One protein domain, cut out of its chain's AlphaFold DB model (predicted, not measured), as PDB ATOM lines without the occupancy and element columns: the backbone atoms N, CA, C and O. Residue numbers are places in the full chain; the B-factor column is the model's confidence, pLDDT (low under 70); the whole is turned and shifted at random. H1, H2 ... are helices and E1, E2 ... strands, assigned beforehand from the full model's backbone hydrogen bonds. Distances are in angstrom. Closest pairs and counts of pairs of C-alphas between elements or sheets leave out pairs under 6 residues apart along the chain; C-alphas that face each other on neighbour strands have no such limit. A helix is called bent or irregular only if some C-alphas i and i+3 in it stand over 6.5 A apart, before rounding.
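Overview. This is residues 73 to 111 and 132 to 182 of the 258 residues of the protein "THUMP domain-containing protein" of Ameiurus melas (UniProt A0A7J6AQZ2). A narrow ribbon of two parallel strands, E1 and E2, has the helix H4 packed on it, mostly on E1, and H1 crosses H4 to make a further layer away from the strands. H2 leads off from the end of H1 as a long arm, whose residues 106 to 111 stick out free at one end of the domain, while the little helix H3 lies at the opposite end, beyond E1. The printed part has 90 residues, with four named helices and two named strands in the order H1, H2, E1, H3, H4, E2; the sheet's order is E1, E2, and the class is mixed, helices and strands. The whole is compact, with a radius of gyration of the C-alphas of 13.6 A, yet elongated in outline, spanning 41 by 23 by 20 A.

Along the chain. H1, residues 79 to 91, begins at C-alpha 79 at (11.003, 5.847, 36.915) and is 15.6 A long. It is neither bent nor irregular, but only just: C-alphas 88 and 91 are 6.3 A apart. H2, residues 94 to 111, is the longest helix, 25.8 A, and ends at C-alpha 111 at (-17.512, -20.873, 40.827). After the cut come E1, residues 134 to 141, 23.3 A, and H3, residues 143 to 148, 9.1 A. H4, residues 151 to 166, measures 21.6 A. E2, residues 177 to 182, is 16.4 A long and ends at C-alpha 182 at (5.998, -11.430, 39.394).

Arrangement. E1 and E2 are parallel neighbours, 15 degrees between their directions, with N 138 and O 179 2.8 A apart and N 179 and O 136 2.8 A apart, both within hydrogen-bond range. With H3 and H4 between them they form a strand-helix-strand unit, two parallel strands joined through helices, whose crossover is left-handed. Residues 169 to 170 form a short parallel pairing with residues 134 to 135 of E1. H4 and E1 have 11 pairs of C-alphas within 8 A, the closest being those of Val 137 and Asn 155, 5.5 A; H4 and E2 are near each other, with 8 pairs within 10 A. H1 touches H4, with residues 157 to 162 of H4 alone, at a steep tilt of 63 degrees, the same way; the closest C-alphas are those of Ala 83 and Ile 157, 6.0 A. H2 and H4 are close but not clearly touching, about perpendicular at 79 degrees, with C-alphas 94 and 166 closest at 6.3 A. H1 and H2 meet only through their link, as do H3 and H4. H1 and E2 are only just apart, 8.3 A at the closest. In H2, H3 and H4 every O i to N i+4 pair is within hydrogen-bond range; in H1, 8 of 9 are.

Size, cuts and confidence. The two C-alphas farthest apart are those of Asn 78 and Glu 110, 43.2 A. Residues 112 to 131 are not printed, and C-alphas 111 and 132 are 21.5 A apart across this cut, which lies in the link from H2 to E1. Of the links that are printed whole, none is long: H1 to H2, E1 to H3 and H3 to H4 are tight, and H4 to E2, with 10 residues, is short. The mean pLDDT of the printed part is 89.5, and no printed residue is under 70.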
ATOM      1  N   THR A  73      12.719  -8.908  32.326       81.44
ATOM      2  CA  THR A  73      12.636  -7.503  31.942       81.44
ATOM      3  C   THR A  73      13.604  -6.707  32.796       81.44
ATOM      4  O   THR A  73      13.380  -6.533  33.990       81.44
ATOM      5  N   SER A  74      14.667  -6.194  32.173       80.31
ATOM      6  CA  SER A  74      15.537  -5.219  32.825       80.31
ATOM      7  C   SER A  74      14.764  -3.919  33.020       80.31
ATOM      8  O   SER A  74      14.286  -3.319  32.053       80.31
ATOM      9  N   LEU A  75      14.604  -3.512  34.276       83.06
ATOM     10  CA  LEU A  75      13.966  -2.254  34.631       83.06
ATOM     11  C   LEU A  75      15.055  -1.190  34.833       83.06
ATOM     12  O   LEU A  75      15.837  -1.307  35.779       83.06
ATOM     13  N   PRO A  76      15.120  -0.151  33.975       83.38
ATOM     14  CA  PRO A  76      16.060   0.959  34.150       83.38
ATOM     15  C   PRO A  76      15.804   1.644  35.484       83.38
ATOM     16  O   PRO A  76      14.650   1.717  35.860       83.38
ATOM     17  N   THR A  77      16.789   2.229  36.163       80.06
ATOM     18  CA  THR A  77      16.597   2.881  37.481       80.06
ATOM     19  C   THR A  77      15.720   4.141  37.437       80.06
ATOM     20  O   THR A  77      15.155   4.548  38.450       80.06
ATOM     21  N   ASN A  78      15.610   4.787  36.271       83.56
ATOM     22  CA  ASN A  78      14.797   5.989  36.103       83.56
ATOM     23  C   ASN A  78      13.296   5.617  36.024       83.56
ATOM     24  O   ASN A  78      12.905   4.843  35.150       83.56
ATOM     25  N   PRO A  79      12.424   6.197  36.874       78.69
ATOM     26  CA  PRO A  79      11.003   5.847  36.915       78.69
ATOM     27  C   PRO A  79      10.230   6.073  35.609       78.69
ATOM     28  O   PRO A  79       9.290   5.330  35.327       78.69
ATOM     29  N   ALA A  80      10.584   7.087  34.814       81.38
ATOM     30  CA  ALA A  80       9.885   7.395  33.566       81.38
ATOM     31  C   ALA A  80      10.196   6.357  32.480       81.38
ATOM     32  O   ALA A  80       9.293   5.866  31.800       81.38
ATOM     33  N   THR A  81      11.465   5.961  32.357       86.38
ATOM     34  CA  THR A  81      11.864   4.895  31.432       86.38
ATOM     35  C   THR A  81      11.393   3.531  31.927       86.38
ATOM     36  O   THR A  81      10.923   2.731  31.120       86.38
ATOM     37  N   ALA A  82      11.400   3.289  33.241       85.50
ATOM     38  CA  ALA A  82      10.796   2.100  33.834       85.50
ATOM     39  C   ALA A  82       9.299   1.998  33.519       85.50
ATOM     40  O   ALA A  82       8.839   0.926  33.140       85.50
ATOM     41  N   ALA A  83       8.545   3.098  33.600       85.31
ATOM     42  CA  ALA A  83       7.129   3.112  33.237       85.31
ATOM     43  C   ALA A  83       6.902   2.733  31.765       85.31
ATOM     44  O   ALA A  83       6.019   1.930  31.480       85.31
ATOM     45  N   SER A  84       7.732   3.240  30.847       87.56
ATOM     46  CA  SER A  84       7.674   2.866  29.426       87.56
ATOM     47  C   SER A  84       7.955   1.372  29.212       87.56
ATOM     48  O   SER A  84       7.202   0.679  28.527       87.56
ATOM     49  N   VAL A  85       8.981   0.829  29.876       89.44
ATOM     50  CA  VAL A  85       9.305  -0.605  29.808       89.44
ATOM     51  C   VAL A  85       8.177  -1.462  30.393       89.44
ATOM     52  O   VAL A  85       7.795  -2.467  29.793       89.44
ATOM     53  N   ILE A  86       7.608  -1.059  31.530       88.75
ATOM     54  CA  ILE A  86       6.468  -1.726  32.173       88.75
ATOM     55  C   ILE A  86       5.252  -1.713  31.244       88.75
ATOM     56  O   ILE A  86       4.616  -2.749  31.057       88.75
ATOM     57  N   GLN A  87       4.957  -0.577  30.617       88.12
ATOM     58  CA  GLN A  87       3.880  -0.462  29.640       88.12
ATOM     59  C   GLN A  87       4.080  -1.427  28.472       88.12
ATOM     60  O   GLN A  87       3.163  -2.160  28.122       88.12
ATOM     61  N   GLN A  88       5.274  -1.471  27.888       88.25
ATOM     62  CA  GLN A  88       5.533  -2.290  26.705       88.25
ATOM     63  C   GLN A  88       5.592  -3.792  27.020       88.25
ATOM     64  O   GLN A  88       5.048  -4.608  26.274       88.25
ATOM     65  N   ARG A  89       6.263  -4.175  28.114       88.19
ATOM     66  CA  ARG A  89       6.588  -5.582  28.402       88.19
ATOM     67  C   ARG A  89       5.610  -6.256  29.356       88.19
ATOM     68  O   ARG A  89       5.290  -7.427  29.138       88.19
ATOM     69  N   ILE A  90       5.118  -5.534  30.364       87.94
ATOM     70  CA  ILE A  90       4.242  -6.082  31.408       87.94
ATOM     71  C   ILE A  90       2.772  -5.858  31.055       87.94
ATOM     72  O   ILE A  90       2.023  -6.825  30.979       87.94
ATOM     73  N   VAL A  91       2.357  -4.605  30.833       88.69
ATOM     74  CA  VAL A  91       0.940  -4.293  30.584       88.69
ATOM     75  C   VAL A  91       0.548  -4.650  29.150       88.69
ATOM     76  O   VAL A  91      -0.435  -5.350  28.942       88.69
ATOM     77  N   GLY A  92       1.350  -4.287  28.154       88.25
ATOM     78  CA  GLY A  92       1.108  -4.665  26.763       88.25
ATOM     79  C   GLY A  92      -0.135  -4.002  26.155       88.25
ATOM     80  O   GLY A  92      -0.434  -2.840  26.436       88.25
ATOM     81  N   SER A  93      -0.820  -4.723  25.260       87.19
ATOM     82  CA  SER A  93      -1.997  -4.226  24.540       87.19
ATOM     83  C   SER A  93      -3.291  -4.403  25.349       87.19
ATOM     84  O   SER A  93      -3.470  -5.445  25.986       87.19
ATOM     85  N   PRO A  94      -4.227  -3.435  25.290       87.31
ATOM     86  CA  PRO A  94      -5.521  -3.531  25.968       87.31
ATOM     87  C   PRO A  94      -6.360  -4.767  25.605       87.31
ATOM     88  O   PRO A  94      -7.045  -5.304  26.474       87.31
ATOM     89  N   ASP A  95      -6.264  -5.265  24.369       86.38
ATOM     90  CA  ASP A  95      -7.070  -6.400  23.883       86.38
ATOM     91  C   ASP A  95      -6.798  -7.708  24.640       86.38
ATOM     92  O   ASP A  95      -7.685  -8.538  24.832       86.38
ATOM     93  N   VAL A  96      -5.567  -7.893  25.125       87.31
ATOM     94  CA  VAL A  96      -5.207  -9.083  25.908       87.31
ATOM     95  C   VAL A  96      -5.914  -9.062  27.268       87.31
ATOM     96  O   VAL A  96      -6.340 -10.104  27.768       87.31
ATOM     97  N   TRP A  97      -6.096  -7.876  27.854       91.19
ATOM     98  CA  TRP A  97      -6.783  -7.714  29.136       91.19
ATOM     99  C   TRP A  97      -8.288  -7.912  29.018       91.19
ATOM    100  O   TRP A  97      -8.873  -8.526  29.905       91.19
ATOM    101  N   SER A  98      -8.918  -7.422  27.948       88.88
ATOM    102  CA  SER A  98     -10.359  -7.604  27.742       88.88
ATOM    103  C   SER A  98     -10.712  -9.082  27.556       88.88
ATOM    104  O   SER A  98     -11.626  -9.577  28.218       88.88
ATOM    105  N   GLY A  99      -9.933  -9.811  26.748       89.25
ATOM    106  CA  GLY A  99     -10.081 -11.258  26.584       89.25
ATOM    107  C   GLY A  99      -9.901 -12.009  27.905       89.25
ATOM    108  O   GLY A  99     -10.770 -12.778  28.310       89.25
ATOM    109  N   ALA A 100      -8.818 -11.729  28.634       90.56
ATOM    110  CA  ALA A 100      -8.554 -12.397  29.905       90.56
ATOM    111  C   ALA A 100      -9.580 -12.070  30.996       90.56
ATOM    112  O   ALA A 100      -9.922 -12.951  31.781       90.56
ATOM    113  N   LEU A 101     -10.098 -10.840  31.049       91.50
ATOM    114  CA  LEU A 101     -11.182 -10.487  31.963       91.50
ATOM    115  C   LEU A 101     -12.482 -11.204  31.620       91.50
ATOM    116  O   LEU A 101     -13.183 -11.620  32.539       91.50
ATOM    117  N   SER A 102     -12.808 -11.353  30.335       90.75
ATOM    118  CA  SER A 102     -13.986 -12.108  29.900       90.75
ATOM    119  C   SER A 102     -13.891 -13.567  30.357       90.75
ATOM    120  O   SER A 102     -14.792 -14.079  31.030       90.75
ATOM    121  N   THR A 103     -12.742 -14.203  30.107       91.31
ATOM    122  CA  THR A 103     -12.456 -15.568  30.568       91.31
ATOM    123  C   THR A 103     -12.501 -15.663  32.092       91.31
ATOM    124  O   THR A 103     -13.187 -16.521  32.642       91.31
ATOM    125  N   TRP A 104     -11.829 -14.755  32.801       92.75
ATOM    126  CA  TRP A 104     -11.802 -14.736  34.263       92.75
ATOM    127  C   TRP A 104     -13.191 -14.531  34.880       92.75
ATOM    128  O   TRP A 104     -13.541 -15.212  35.844       92.75
ATOM    129  N   SER A 105     -14.001 -13.632  34.318       91.19
ATOM    130  CA  SER A 105     -15.364 -13.361  34.796       91.19
ATOM    131  C   SER A 105     -16.268 -14.571  34.588       91.19
ATOM    132  O   SER A 105     -17.028 -14.927  35.487       91.19
ATOM    133  N   SER A 106     -16.124 -15.253  33.449       90.38
ATOM    134  CA  SER A 106     -16.848 -16.493  33.150       90.38
ATOM    135  C   SER A 106     -16.489 -17.605  34.140       90.38
ATOM    136  O   SER A 106     -17.379 -18.203  34.743       90.38
ATOM    137  N   LEU A 107     -15.192 -17.807  34.407       90.12
ATOM    138  CA  LEU A 107     -14.717 -18.766  35.412       90.12
ATOM    139  C   LEU A 107     -15.244 -18.417  36.815       90.12
ATOM    140  O   LEU A 107     -15.703 -19.283  37.558       90.12
ATOM    141  N   ARG A 108     -15.247 -17.136  37.198       89.12
ATOM    142  CA  ARG A 108     -15.800 -16.718  38.495       89.12
ATOM    143  C   ARG A 108     -17.308 -16.925  38.610       89.12
ATOM    144  O   ARG A 108     -17.774 -17.270  39.696       89.12
ATOM    145  N   ALA A 109     -18.058 -16.728  37.530       88.19
ATOM    146  CA  ALA A 109     -19.488 -17.010  37.497       88.19
ATOM    147  C   ALA A 109     -19.778 -18.517  37.624       88.19
ATOM    148  O   ALA A 109     -20.750 -18.914  38.262       88.19
ATOM    149  N   GLU A 110     -18.919 -19.379  37.079       87.12
ATOM    150  CA  GLU A 110     -19.027 -20.829  37.266       87.12
ATOM    151  C   GLU A 110     -18.785 -21.236  38.733       87.12
ATOM    152  O   GLU A 110     -19.568 -22.003  39.302       87.12
ATOM    153  N   LEU A 111     -17.780 -20.642  39.397       84.12
ATOM    154  CA  LEU A 111     -17.512 -20.873  40.827       84.12
ATOM    155  C   LEU A 111     -18.701 -20.504  41.716       84.12
ATOM    156  O   LEU A 111     -19.006 -21.228  42.666       84.12
ATOM    157  N   HIS A 132     -15.820  -0.339  33.688       79.19
ATOM    158  CA  HIS A 132     -14.442  -0.684  34.030       79.19
ATOM    159  C   HIS A 132     -14.335  -1.191  35.475       79.19
ATOM    160  O   HIS A 132     -14.821  -0.520  36.383       79.19
ATOM    161  N   PRO A 133     -13.655  -2.326  35.721       90.88
ATOM    162  CA  PRO A 133     -13.497  -2.869  37.066       90.88
ATOM    163  C   PRO A 133     -12.615  -1.981  37.956       90.88
ATOM    164  O   PRO A 133     -11.715  -1.277  37.483       90.88
ATOM    165  N   THR A 134     -12.827  -2.068  39.273       95.00
ATOM    166  CA  THR A 134     -11.852  -1.579  40.257       95.00
ATOM    167  C   THR A 134     -10.749  -2.610  40.469       95.00
ATOM    168  O   THR A 134     -11.007  -3.818  40.451       95.00
ATOM    169  N   PHE A 135      -9.510  -2.170  40.685       96.06
ATOM    170  CA  PHE A 135      -8.390  -3.104  40.773       96.06
ATOM    171  C   PHE A 135      -7.318  -2.737  41.790       96.06
ATOM    172  O   PHE A 135      -7.111  -1.571  42.124       96.06
ATOM    173  N   ARG A 136      -6.555  -3.755  42.198       95.88
ATOM    174  CA  ARG A 136      -5.264  -3.584  42.873       95.88
ATOM    175  C   ARG A 136      -4.166  -4.347  42.154       95.88
ATOM    176  O   ARG A 136      -4.411  -5.409  41.584       95.88
ATOM    177  N   VAL A 137      -2.940  -3.851  42.266       96.38
ATOM    178  CA  VAL A 137      -1.740  -4.558  41.804       96.38
ATOM    179  C   VAL A 137      -1.020  -5.168  42.999       96.38
ATOM    180  O   VAL A 137      -0.781  -4.494  43.999       96.38
ATOM    181  N   SER A 138      -0.656  -6.441  42.875       95.31
ATOM    182  CA  SER A 138       0.228  -7.147  43.797       95.31
ATOM    183  C   SER A 138       1.465  -7.619  43.039       95.31
ATOM    184  O   SER A 138       1.477  -8.685  42.423       95.31
ATOM    185  N   CYS A 139       2.506  -6.792  43.053       94.19
ATOM    186  CA  CYS A 139       3.798  -7.100  42.468       94.19
ATOM    187  C   CYS A 139       4.719  -7.738  43.510       94.19
ATOM    188  O   CYS A 139       4.921  -7.193  44.598       94.19
ATOM    189  N   ARG A 140       5.317  -8.876  43.159       92.06
ATOM    190  CA  ARG A 140       6.453  -9.458  43.877       92.06
ATOM    191  C   ARG A 140       7.675  -9.456  42.982       92.06
ATOM    192  O   ARG A 140       7.587  -9.823  41.815       92.06
ATOM    193  N   CYS A 141       8.807  -9.081  43.556       90.62
ATOM    194  CA  CYS A 141      10.084  -9.072  42.862       90.62
ATOM    195  C   CYS A 141      11.070  -9.999  43.565       90.62
ATOM    196  O   CYS A 141      11.007 -10.157  44.785       90.62
ATOM    197  N   SER A 142      11.994 -10.571  42.807       89.25
ATOM    198  CA  SER A 142      13.168 -11.272  43.329       89.25
ATOM    199  C   SER A 142      14.423 -10.851  42.561       89.25
ATOM    200  O   SER A 142      14.321 -10.205  41.519       89.25
ATOM    201  N   GLY A 143      15.602 -11.198  43.080       88.19
ATOM    202  CA  GLY A 143      16.862 -10.983  42.368       88.19
ATOM    203  C   GLY A 143      17.328  -9.523  42.312       88.19
ATOM    204  O   GLY A 143      17.137  -8.754  43.260       88.19
ATOM    205  N   ALA A 144      17.976  -9.133  41.216       86.62
ATOM    206  CA  ALA A 144      18.465  -7.775  40.977       86.62
ATOM    207  C   ALA A 144      17.332  -6.740  40.997       86.62
ATOM    208  O   ALA A 144      17.481  -5.687  41.616       86.62
ATOM    209  N   ILE A 145      16.169  -7.072  40.426       85.56
ATOM    210  CA  ILE A 145      15.006  -6.171  40.411       85.56
ATOM    211  C   ILE A 145      14.562  -5.824  41.836       85.56
ATOM    212  O   ILE A 145      14.325  -4.656  42.136       85.56
ATOM    213  N   ALA A 146      14.508  -6.807  42.739       86.81
ATOM    214  CA  ALA A 146      14.132  -6.574  44.135       86.81
ATOM    215  C   ALA A 146      15.138  -5.696  44.902       86.81
ATOM    216  O   ALA A 146      14.756  -5.036  45.865       86.81
ATOM    217  N   ARG A 147      16.410  -5.670  44.479       85.81
ATOM    218  CA  ARG A 147      17.441  -4.795  45.060       85.81
ATOM    219  C   ARG A 147      17.342  -3.360  44.547       85.81
ATOM    220  O   ARG A 147      17.645  -2.430  45.285       85.81
ATOM    221  N   SER A 148      16.924  -3.178  43.296       83.19
ATOM    222  CA  SER A 148      16.824  -1.858  42.661       83.19
ATOM    223  C   SER A 148      15.473  -1.179  42.874       83.19
ATOM    224  O   SER A 148      15.386   0.047  42.810       83.19
ATOM    225  N   TYR A 149      14.416  -1.954  43.120       82.19
ATOM    226  CA  TYR A 149      13.050  -1.458  43.158       82.19
ATOM    227  C   TYR A 149      12.290  -1.871  44.410       82.19
ATOM    228  O   TYR A 149      12.140  -3.048  44.730       82.19
ATOM    229  N   ASN A 150      11.685  -0.874  45.052       85.56
ATOM    230  CA  ASN A 150      10.696  -1.103  46.091       85.56
ATOM    231  C   ASN A 150       9.373  -1.608  45.471       85.56
ATOM    232  O   ASN A 150       8.844  -0.992  44.539       85.56
ATOM    233  N   SER A 151       8.802  -2.687  46.019       85.38
ATOM    234  CA  SER A 151       7.555  -3.292  45.532       85.38
ATOM    235  C   SER A 151       6.378  -2.310  45.504       85.38
ATOM    236  O   SER A 151       5.589  -2.316  44.562       85.38
ATOM    237  N   GLN A 152       6.302  -1.388  46.468       89.00
ATOM    238  CA  GLN A 152       5.279  -0.345  46.536       89.00
ATOM    239  C   GLN A 152       5.400   0.634  45.358       89.00
ATOM    240  O   GLN A 152       4.393   1.016  44.759       89.00
ATOM    241  N   ASN A 153       6.630   0.998  44.982       88.50
ATOM    242  CA  ASN A 153       6.878   1.871  43.835       88.50
ATOM    243  C   ASN A 153       6.506   1.177  42.524       88.50
ATOM    244  O   ASN A 153       5.874   1.799  41.672       88.50
ATOM    245  N   LEU A 154       6.827  -0.111  42.376       90.62
ATOM    246  CA  LEU A 154       6.430  -0.887  41.198       90.62
ATOM    247  C   LEU A 154       4.916  -1.068  41.110       90.62
ATOM    248  O   LEU A 154       4.351  -0.837  40.045       90.62
ATOM    249  N   ASN A 155       4.247  -1.380  42.222       93.25
ATOM    250  CA  ASN A 155       2.784  -1.433  42.284       93.25
ATOM    251  C   ASN A 155       2.159  -0.123  41.803       93.25
ATOM    252  O   ASN A 155       1.225  -0.145  41.005       93.25
ATOM    253  N   ARG A 156       2.710   1.020  42.236       92.31
ATOM    254  CA  ARG A 156       2.255   2.342  41.796       92.31
ATOM    255  C   ARG A 156       2.473   2.551  40.298       92.31
ATOM    256  O   ARG A 156       1.546   2.981  39.622       92.31
ATOM    257  N   ILE A 157       3.662   2.256  39.768       92.00
ATOM    258  CA  ILE A 157       3.969   2.467  38.343       92.00
ATOM    259  C   ILE A 157       3.098   1.564  37.458       92.00
ATOM    260  O   ILE A 157       2.492   2.045  36.499       92.00
ATOM    261  N   ILE A 158       2.976   0.279  37.802       93.94
ATOM    262  CA  ILE A 158       2.115  -0.674  37.087       93.94
ATOM    263  C   ILE A 158       0.653  -0.225  37.181       93.94
ATOM    264  O   ILE A 158      -0.025  -0.145  36.162       93.94
ATOM    265  N   GLY A 159       0.179   0.151  38.373       94.25
ATOM    266  CA  GLY A 159      -1.187   0.631  38.583       94.25
ATOM    267  C   GLY A 159      -1.509   1.889  37.773       94.25
ATOM    268  O   GLY A 159      -2.536   1.943  37.104       94.25
ATOM    269  N   MET A 160      -0.604   2.870  37.742       92.81
ATOM    270  CA  MET A 160      -0.759   4.058  36.894       92.81
ATOM    271  C   MET A 160      -0.804   3.698  35.406       92.81
ATOM    272  O   MET A 160      -1.549   4.314  34.649       92.81
ATOM    273  N   THR A 161      -0.021   2.707  34.984       92.31
ATOM    274  CA  THR A 161       0.021   2.260  33.586       92.31
ATOM    275  C   THR A 161      -1.280   1.563  33.186       92.31
ATOM    276  O   THR A 161      -1.858   1.906  32.158       92.31
ATOM    277  N   ILE A 162      -1.795   0.666  34.033       93.12
ATOM    278  CA  ILE A 162      -3.091  -0.007  33.837       93.12
ATOM    279  C   ILE A 162      -4.233   1.016  33.819       93.12
ATOM    280  O   ILE A 162      -5.071   0.972  32.925       93.12
ATOM    281  N   ASN A 163      -4.251   1.975  34.749       93.44
ATOM    282  CA  ASN A 163      -5.263   3.035  34.778       93.44
ATOM    283  C   ASN A 163      -5.260   3.860  33.479       93.44
ATOM    284  O   ASN A 163      -6.311   4.058  32.881       93.44
ATOM    285  N   ARG A 164      -4.079   4.276  33.001       91.19
ATOM    286  CA  ARG A 164      -3.943   5.051  31.757       91.19
ATOM    287  C   ARG A 164      -4.346   4.265  30.511       91.19
ATOM    288  O   ARG A 164      -4.920   4.854  29.605       91.19
ATOM    289  N   GLN A 165      -4.015   2.975  30.439       88.81
ATOM    290  CA  GLN A 165      -4.274   2.166  29.243       88.81
ATOM    291  C   GLN A 165      -5.676   1.556  29.203       88.81
ATOM    292  O   GLN A 165      -6.230   1.409  28.119       88.81
ATOM    293  N   LEU A 166      -6.230   1.175  30.356       89.50
ATOM    294  CA  LEU A 166      -7.494   0.435  30.443       89.50
ATOM    295  C   LEU A 166      -8.634   1.244  31.075       89.50
ATOM    296  O   LEU A 166      -9.771   0.778  31.079       89.50
ATOM    297  N   GLY A 167      -8.350   2.414  31.657       90.62
ATOM    298  CA  GLY A 167      -9.344   3.243  32.348       90.62
ATOM    299  C   GLY A 167      -9.791   2.705  33.712       90.62
ATOM    300  O   GLY A 167     -10.746   3.221  34.290       90.62
ATOM    301  N   TRP A 168      -9.140   1.665  34.247       93.62
ATOM    302  CA  TRP A 168      -9.554   1.033  35.505       93.62
ATOM    303  C   TRP A 168      -9.257   1.918  36.714       93.62
ATOM    304  O   TRP A 168      -8.204   2.561  36.798       93.62
ATOM    305  N   LYS A 169     -10.157   1.915  37.700       93.38
ATOM    306  CA  LYS A 169     -10.003   2.690  38.938       93.38
ATOM    307  C   LYS A 169      -9.272   1.865  39.999       93.38
ATOM    308  O   LYS A 169      -9.627   0.719  40.252       93.38
ATOM    309  N   ALA A 170      -8.243   2.433  40.624       93.94
ATOM    310  CA  ALA A 170      -7.502   1.730  41.668       93.94
ATOM    311  C   ALA A 170      -8.304   1.692  42.981       93.94
ATOM    312  O   ALA A 170      -8.695   2.740  43.490       93.94
ATOM    313  N   ASP A 171      -8.484   0.499  43.547       94.44
ATOM    314  CA  ASP A 171      -9.047   0.275  44.881       94.44
ATOM    315  C   ASP A 171      -8.144  -0.696  45.649       94.44
ATOM    316  O   ASP A 171      -7.992  -1.862  45.290       94.44
ATOM    317  N   LEU A 172      -7.500  -0.207  46.708       91.50
ATOM    318  CA  LEU A 172      -6.568  -1.005  47.511       91.50
ATOM    319  C   LEU A 172      -7.259  -1.794  48.632       91.50
ATOM    320  O   LEU A 172      -6.629  -2.687  49.207       91.50
ATOM    321  N   ARG A 173      -8.514  -1.462  48.965       90.25
ATOM    322  CA  ARG A 173      -9.252  -2.028  50.101       90.25
ATOM    323  C   ARG A 173     -10.153  -3.177  49.665       90.25
ATOM    324  O   ARG A 173     -10.013  -4.266  50.223       90.25
ATOM    325  N   ASP A 174     -11.017  -2.961  48.674       90.75
ATOM    326  CA  ASP A 174     -11.942  -3.991  48.178       90.75
ATOM    327  C   ASP A 174     -12.033  -3.997  46.641       90.75
ATOM    328  O   ASP A 174     -13.059  -3.669  46.050       90.75
ATOM    329  N   PRO A 175     -10.939  -4.375  45.956       93.75
ATOM    330  CA  PRO A 175     -10.921  -4.419  44.500       93.75
ATOM    331  C   PRO A 175     -11.823  -5.522  43.949       93.75
ATOM    332  O   PRO A 175     -11.817  -6.654  44.442       93.75
ATOM    333  N   THR A 176     -12.480  -5.242  42.824       92.75
ATOM    334  CA  THR A 176     -13.148  -6.290  42.041       92.75
ATOM    335  C   THR A 176     -12.139  -7.265  41.429       92.75
ATOM    336  O   THR A 176     -12.373  -8.474  41.453       92.75
ATOM    337  N   VAL A 177     -10.990  -6.761  40.948       93.50
ATOM    338  CA  VAL A 177      -9.932  -7.539  40.280       93.50
ATOM    339  C   VAL A 177      -8.578  -7.329  40.965       93.50
ATOM    340  O   VAL A 177      -8.120  -6.208  41.173       93.50
ATOM    341  N   GLU A 178      -7.871  -8.416  41.272       95.50
ATOM    342  CA  GLU A 178      -6.464  -8.352  41.675       95.50
ATOM    343  C   GLU A 178      -5.565  -8.723  40.495       95.50
ATOM    344  O   GLU A 178      -5.755  -9.755  39.863       95.50
ATOM    345  N   VAL A 179      -4.553  -7.907  40.220       96.12
ATOM    346  CA  VAL A 179      -3.533  -8.192  39.209       96.12
ATOM    347  C   VAL A 179      -2.253  -8.608  39.919       96.12
ATOM    348  O   VAL A 179      -1.624  -7.800  40.605       96.12
ATOM    349  N   ASN A 180      -1.855  -9.868  39.763       96.94
ATOM    350  CA  ASN A 180      -0.596 -10.375  40.288       96.94
ATOM    351  C   ASN A 180       0.505 -10.223  39.241       96.94
ATOM    352  O   ASN A 180       0.364 -10.683  38.110       96.94
ATOM    353  N   VAL A 181       1.611  -9.600  39.637       95.94
ATOM    354  CA  VAL A 181       2.800  -9.459  38.797       95.94
ATOM    355  C   VAL A 181       3.982 -10.058  39.539       95.94
ATOM    356  O   VAL A 181       4.211  -9.762  40.708       95.94
ATOM    357  N   TYR A 182       4.753 -10.899  38.870       94.88
ATOM    358  CA  TYR A 182       5.998 -11.430  39.394       94.88
ATOM    359  C   TYR A 182       7.136 -11.112  38.444       94.88
ATOM    360  O   TYR A 182       7.057 -11.432  37.261       94.88
TER     361      TYR A 182